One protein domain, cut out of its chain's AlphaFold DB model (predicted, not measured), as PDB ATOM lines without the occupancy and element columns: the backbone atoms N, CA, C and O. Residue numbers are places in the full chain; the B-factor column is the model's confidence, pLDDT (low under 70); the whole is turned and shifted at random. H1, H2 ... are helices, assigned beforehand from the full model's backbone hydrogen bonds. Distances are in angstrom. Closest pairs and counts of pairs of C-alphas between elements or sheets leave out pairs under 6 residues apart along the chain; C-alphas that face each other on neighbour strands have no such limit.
ATOM      1  N   LEU A  25     -27.457  42.122  -6.482       84.31
ATOM      2  CA  LEU A  25     -28.628  41.243  -6.384       84.31
ATOM      3  C   LEU A  25     -29.653  41.522  -7.487       84.31
ATOM      4  O   LEU A  25     -30.160  40.584  -8.094       84.31
ATOM      5  N   GLU A  26     -29.910  42.794  -7.786       83.31
ATOM      6  CA  GLU A  26     -30.783  43.201  -8.891       83.31
ATOM      7  C   GLU A  26     -30.242  42.721 -10.242       83.31
ATOM      8  O   GLU A  26     -31.012  42.254 -11.074       83.31
ATOM      9  N   THR A  27     -28.922  42.756 -10.444       85.69
ATOM     10  CA  THR A  27     -28.290  42.259 -11.675       85.69
ATOM     11  C   THR A  27     -28.511  40.756 -11.841       85.69
ATOM     12  O   THR A  27     -28.889  40.315 -12.918       85.69
ATOM     13  N   ILE A  28     -28.344  39.967 -10.774       82.12
ATOM     14  CA  ILE A  28     -28.531  38.506 -10.822       82.12
ATOM     15  C   ILE A  28     -30.012  38.127 -10.964       82.12
ATOM     16  O   ILE A  28     -30.351  37.188 -11.684       82.12
ATOM     17  N   LEU A  29     -30.916  38.844 -10.289       81.25
ATOM     18  CA  LEU A  29     -32.354  38.583 -10.377       81.25
ATOM     19  C   LEU A  29     -32.944  38.946 -11.733       81.25
ATOM     20  O   LEU A  29     -33.795  38.212 -12.240       81.25
ATOM     21  N   ASN A  30     -32.494  40.057 -12.309       85.94
ATOM     22  CA  ASN A  30     -33.015  40.560 -13.573       85.94
ATOM     23  C   ASN A  30     -32.299  39.963 -14.788       85.94
ATOM     24  O   ASN A  30     -32.746  40.202 -15.904       85.94
ATOM     25  N   ASP A  31     -31.236  39.174 -14.596       84.19
ATOM     26  CA  ASP A  31     -30.528  38.511 -15.691       84.19
ATOM     27  C   ASP A  31     -31.471  37.546 -16.439       84.19
ATOM     28  O   ASP A  31     -31.898  36.539 -15.859       84.19
ATOM     29  N   PRO A  32     -31.828  37.817 -17.709       83.38
ATOM     30  CA  PRO A  32     -32.728  36.962 -18.478       83.38
ATOM     31  C   PRO A  32     -32.070  35.642 -18.906       83.38
ATOM     32  O   PRO A  32     -32.776  34.725 -19.313       83.38
ATOM     33  N   SER A  33     -30.740  35.528 -18.811       87.06
ATOM     34  CA  SER A  33     -29.999  34.310 -19.160       87.06
ATOM     35  C   SER A  33     -29.982  33.260 -18.042       87.06
ATOM     36  O   SER A  33     -29.611  32.111 -18.275       87.06
ATOM     37  N   MET A  34     -30.390  33.639 -16.826       82.19
ATOM     38  CA  MET A  34     -30.430  32.758 -15.660       82.19
ATOM     39  C   MET A  34     -31.832  32.174 -15.446       82.19
ATOM     40  O   MET A  34     -32.798  32.908 -15.218       82.19
ATOM     41  N   ASP A  35     -31.922  30.843 -15.400       87.56
ATOM     42  CA  ASP A  35     -33.161  30.137 -15.063       87.56
ATOM     43  C   ASP A  35     -33.668  30.483 -13.656       87.56
ATOM     44  O   ASP A  35     -32.893  30.642 -12.704       87.56
ATOM     45  N   ALA A  36     -34.995  30.503 -13.492       87.00
ATOM     46  CA  ALA A  36     -35.653  30.780 -12.214       87.00
ATOM     47  C   ALA A  36     -35.183  29.838 -11.090       87.00
ATOM     48  O   ALA A  36     -34.945  30.284  -9.971       87.00
ATOM     49  N   SER A  37     -34.960  28.555 -11.400       88.38
ATOM     50  CA  SER A  37     -34.441  27.570 -10.439       88.38
ATOM     51  C   SER A  37     -33.045  27.940  -9.924       88.38
ATOM     52  O   SER A  37     -32.769  27.848  -8.725       88.38
ATOM     53  N   THR A  38     -32.173  28.430 -10.805       87.50
ATOM     54  CA  THR A  38     -30.801  28.807 -10.450       87.50
ATOM     55  C   THR A  38     -30.772  30.084  -9.622       87.50
ATOM     56  O   THR A  38     -30.036  30.156  -8.637       87.50
ATOM     57  N   LYS A  39     -31.646  31.049  -9.940       86.50
ATOM     58  CA  LYS A  39     -31.880  32.235  -9.103       86.50
ATOM     59  C   LYS A  39     -32.368  31.826  -7.715       86.50
ATOM     60  O   LYS A  39     -31.766  32.217  -6.719       86.50
ATOM     61  N   SER A  40     -33.385  30.968  -7.625       87.56
ATOM     62  CA  SER A  40     -33.885  30.470  -6.338       87.56
ATOM     63  C   SER A  40     -32.802  29.757  -5.527       87.56
ATOM     64  O   SER A  40     -32.689  29.998  -4.327       87.56
ATOM     65  N   ARG A  41     -31.958  28.938  -6.167       89.69
ATOM     66  CA  ARG A  41     -30.855  28.235  -5.500       89.69
ATOM     67  C   ARG A  41     -29.781  29.192  -4.988       89.69
ATOM     68  O   ARG A  41     -29.328  29.041  -3.858       89.69
ATOM     69  N   PHE A  42     -29.425  30.209  -5.771       87.56
ATOM     70  CA  PHE A  42     -28.523  31.275  -5.336       87.56
ATOM     71  C   PHE A  42     -29.072  32.021  -4.108       87.56
ATOM     72  O   PHE A  42     -28.340  32.231  -3.140       87.56
ATOM     73  N   TYR A  43     -30.366  32.360  -4.106       86.75
ATOM     74  CA  TYR A  43     -31.020  33.004  -2.961       86.75
ATOM     75  C   TYR A  43     -31.048  32.115  -1.721       86.75
ATOM     76  O   TYR A  43     -30.741  32.581  -0.625       86.75
ATOM     77  N   GLN A  44     -31.375  30.834  -1.880       87.06
ATOM     78  CA  GLN A  44     -31.364  29.870  -0.781       87.06
ATOM     79  C   GLN A  44     -29.963  29.721  -0.180       87.06
ATOM     80  O   GLN A  44     -29.811  29.774   1.039       87.06
ATOM     81  N   ASP A  45     -28.936  29.619  -1.021       84.94
ATOM     82  CA  ASP A  45     -27.538  29.558  -0.595       84.94
ATOM     83  C   ASP A  45     -27.094  30.832   0.134       84.94
ATOM     84  O   ASP A  45     -26.339  30.762   1.109       84.94
ATOM     85  N   LEU A  46     -27.537  31.998  -0.337       85.00
ATOM     86  CA  LEU A  46     -27.255  33.283   0.292       85.00
ATOM     87  C   LEU A  46     -27.916  33.370   1.674       85.00
ATOM     88  O   LEU A  46     -27.240  33.673   2.657       85.00
ATOM     89  N   LEU A  47     -29.206  33.037   1.767       84.62
ATOM     90  CA  LEU A  47     -29.961  33.011   3.022       84.62
ATOM     91  C   LEU A  47     -29.381  31.999   4.014       84.62
ATOM     92  O   LEU A  47     -29.254  32.301   5.198       84.62
ATOM     93  N   PHE A  48     -28.968  30.822   3.540       83.25
ATOM     94  CA  PHE A  48     -28.324  29.806   4.368       83.25
ATOM     95  C   PHE A  48     -26.988  30.293   4.934       83.25
ATOM     96  O   PHE A  48     -26.699  30.090   6.114       83.25
ATOM     97  N   ARG A  49     -26.174  30.976   4.120       82.69
ATOM     98  CA  ARG A  49     -24.917  31.574   4.587       82.69
ATOM     99  C   ARG A  49     -25.177  32.658   5.627       82.69
ATOM    100  O   ARG A  49     -24.534  32.621   6.669       82.69
ATOM    101  N   ILE A  50     -26.130  33.559   5.385       80.31
ATOM    102  CA  ILE A  50     -26.505  34.618   6.337       80.31
ATOM    103  C   ILE A  50     -27.010  34.014   7.653       80.31
ATOM    104  O   ILE A  50     -26.566  34.429   8.719       80.31
ATOM    105  N   ARG A  51     -27.866  32.988   7.593       75.56
ATOM    106  CA  ARG A  51     -28.392  32.289   8.777       75.56
ATOM    107  C   ARG A  51     -27.296  31.634   9.621       75.56
ATOM    108  O   ARG A  51     -27.411  31.596  10.840       75.56
ATOM    109  N   ASN A  52     -26.259  31.098   8.983       74.12
ATOM    110  CA  ASN A  52     -25.183  30.362   9.658       74.12
ATOM    111  C   ASN A  52     -23.957  31.221   9.989       74.12
ATOM    112  O   ASN A  52     -22.961  30.723  10.519       74.12
ATOM    113  N   LEU A  53     -24.005  32.507   9.668       73.31
ATOM    114  CA  LEU A  53     -22.965  33.459   9.999       73.31
ATOM    115  C   LEU A  53     -23.124  33.875  11.470       73.31
ATOM    116  O   LEU A  53     -23.940  34.719  11.810       73.31
ATOM    117  N   GLN A  54     -22.318  33.267  12.346       57.84
ATOM    118  CA  GLN A  54     -22.367  33.480  13.804       57.84
ATOM    119  C   GLN A  54     -22.040  34.920  14.243       57.84
ATOM    120  O   GLN A  54     -22.432  35.333  15.327       57.84
ATOM    121  N   ASP A  55     -21.342  35.679  13.395       57.53
ATOM    122  CA  ASP A  55     -20.851  37.037  13.674       57.53
ATOM    123  C   ASP A  55     -21.724  38.137  13.049       57.53
ATOM    124  O   ASP A  55     -21.317  39.297  12.973       57.53
ATOM    125  N   ILE A  56     -22.899  37.775  12.539       60.34
ATOM    126  CA  ILE A  56     -23.841  38.702  11.931       60.34
ATOM    127  C   ILE A  56     -24.842  39.182  13.004       60.34
ATOM    128  O   ILE A  56     -25.720  38.420  13.402       60.34
ATOM    129  N   PRO A  57     -24.794  40.455  13.441       56.62
ATOM    130  CA  PRO A  57     -25.868  41.081  14.211       56.62
ATOM    131  C   PRO A  57     -26.986  41.593  13.274       56.62
ATOM    132  O   PRO A  57     -27.429  42.725  13.408       56.62
ATOM    133  N   ILE A  58     -27.370  40.839  12.232       56.25
ATOM    134  CA  ILE A  58     -28.341  41.325  11.215       56.25
ATOM    135  C   ILE A  58     -29.785  41.039  11.620       56.25
ATOM    136  O   ILE A  58     -30.689  41.719  11.149       56.25
ATOM    137  N   VAL A  59     -30.024  40.086  12.519       57.22
ATOM    138  CA  VAL A  59     -31.355  39.921  13.110       57.22
ATOM    139  C   VAL A  59     -31.424  40.797  14.354       57.22
ATOM    140  O   VAL A  59     -31.312  40.315  15.477       57.22
ATOM    141  N   ASN A  60     -31.543  42.104  14.135       58.41
ATOM    142  CA  ASN A  60     -32.104  42.984  15.152       58.41
ATOM    143  C   ASN A  60     -33.616  42.743  15.200       58.41
ATOM    144  O   ASN A  60     -34.220  42.432  14.168       58.41
ATOM    145  N   ASP A  61     -34.230  42.934  16.367       64.44
ATOM    146  CA  ASP A  61     -35.685  42.814  16.537       64.44
ATOM    147  C   ASP A  61     -36.447  43.661  15.501       64.44
ATOM    148  O   ASP A  61     -37.476  43.242  14.984       64.44
ATOM    149  N   GLU A  62     -35.865  44.790  15.095       64.62
ATOM    150  CA  GLU A  62     -36.351  45.680  14.035       64.62
ATOM    151  C   GLU A  62     -36.475  45.011  12.655       64.62
ATOM    152  O   GLU A  62     -37.404  45.275  11.900       64.62
ATOM    153  N   VAL A  63     -35.547  44.125  12.288       71.88
ATOM    154  CA  VAL A  63     -35.618  43.414  11.001       71.88
ATOM    155  C   VAL A  63     -36.700  42.336  11.063       71.88
ATOM    156  O   VAL A  63     -37.403  42.113  10.078       71.88
ATOM    157  N   MET A  64     -36.886  41.710  12.228       73.50
ATOM    158  CA  MET A  64     -37.951  40.729  12.443       73.50
ATOM    159  C   MET A  64     -39.333  41.378  12.424       73.50
ATOM    160  O   MET A  64     -40.235  40.831  11.792       73.50
ATOM    161  N   THR A  65     -39.489  42.561  13.025       75.88
ATOM    162  CA  THR A  65     -40.744  43.322  12.957       75.88
ATOM    163  C   THR A  65     -41.041  43.778  11.534       75.88
ATOM    164  O   THR A  65     -42.157  43.581  11.071       75.88
ATOM    165  N   ILE A  66     -40.049  44.260  10.773       78.00
ATOM    166  CA  ILE A  66     -40.243  44.623   9.357       78.00
ATOM    167  C   ILE A  66     -40.686  43.413   8.521       78.00
ATOM    168  O   ILE A  66     -41.573  43.529   7.672       78.00
ATOM    169  N   VAL A  67     -40.083  42.241   8.730       79.38
ATOM    170  CA  VAL A  67     -40.474  41.017   8.014       79.38
ATOM    171  C   VAL A  67     -41.882  40.574   8.420       79.38
ATOM    172  O   VAL A  67     -42.678  40.229   7.549       79.38
ATOM    173  N   GLN A  68     -42.216  40.633   9.710       80.75
ATOM    174  CA  GLN A  68     -43.537  40.284  10.233       80.75
ATOM    175  C   GLN A  68     -44.630  41.249   9.746       80.75
ATOM    176  O   GLN A  68     -45.717  40.808   9.366       80.75
ATOM    177  N   ASP A  69     -44.330  42.544   9.670       80.50
ATOM    178  CA  ASP A  69     -45.222  43.574   9.141       80.50
ATOM    179  C   ASP A  69     -45.466  43.385   7.644       80.50
ATOM    180  O   ASP A  69     -46.603  43.474   7.185       80.50
ATOM    181  N   ASN A  70     -44.424  43.084   6.864       81.31
ATOM    182  CA  ASN A  70     -44.576  42.794   5.437       81.31
ATOM    183  C   ASN A  70     -45.349  41.492   5.204       81.31
ATOM    184  O   ASN A  70     -46.220  41.441   4.338       81.31
ATOM    185  N   TYR A  71     -45.092  40.459   6.007       81.31
ATOM    186  CA  TYR A  71     -45.849  39.213   5.947       81.31
ATOM    187  C   TYR A  71     -47.334  39.443   6.260       81.31
ATOM    188  O   TYR A  71     -48.200  38.949   5.545       81.31
TER     189      TYR A  71
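Overview. This is residues 25 to 71 of the 367 residues of an uncharacterized protein of Caenorhabditis nigoni (UniProt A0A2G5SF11). An open, loose model in which one long helix, H2, makes the main beam, with a different short part at each of its ends. At the end where H2 begins, the short helix H1 folds back beside it through a tight link; past the other end, residues 53 to 60 lead away to H3, which sticks out and touches no helix. The printed part has 47 residues with three named helices, in the order H1, H2, H3, and no named strand; the class is all helix. It is loose, with a radius of gyration of the C-alphas of 13.5 A, and its C-alphas span 37 by 25 by 16 A along the three main axes.

Along the chain. The longest helix, H2, is residues 36 to 52, 24.3 A from first to last C-alpha, from C-alpha 36 at (-35.653, 30.780, -12.214) to C-alpha 52 at (-25.183, 30.362, 9.658). Before it comes H1, residues 25 to 30, 8.4 A long, whose first C-alpha, of Leu 25, is at (-28.628, 41.243, -6.384). After it comes H3, residues 61 to 71, 15.1 A long, which ends with C-alpha 71 at (-45.849, 39.213, 5.947).

Arrangement. H2 touches no helix but is near H1. H1 and H2 are close but not clearly touching, with 2 pairs of C-alphas within 8 A; their closest C-alphas, those of Leu 29 and Lys 39, are 6.5 A apart. They run opposite ways at a shallow tilt of 16 degrees, and their centres are 13.1 A apart. H3 is apart from H2, although the two follow each other in the chain. H3 is also apart from H1. In H1, H2 and H3 every pair of O of residue i and N of residue i+4 is within hydrogen-bond range.

Size, cuts and confidence. The two C-alphas farthest apart, those of Ser 33 and Asp 61, are 37.1 A apart, and the first and last printed C-alphas, of Leu 25 and Tyr 71, are 21.3 A apart. The printed part has no cut. The link from H1 to H2 is tight, with 5 residues, and the link from H2 to H3 is short, with 8 residues. Residues 32 to 37 stand free, as do residues 44 to 49, which belong to H2, residues 52 to 57, and residues 60 to 71, of which 61 to 71 belong to H3. The mean pLDDT of the printed part is 78.2, and confidence is low, under 70, at residues 54 to 62.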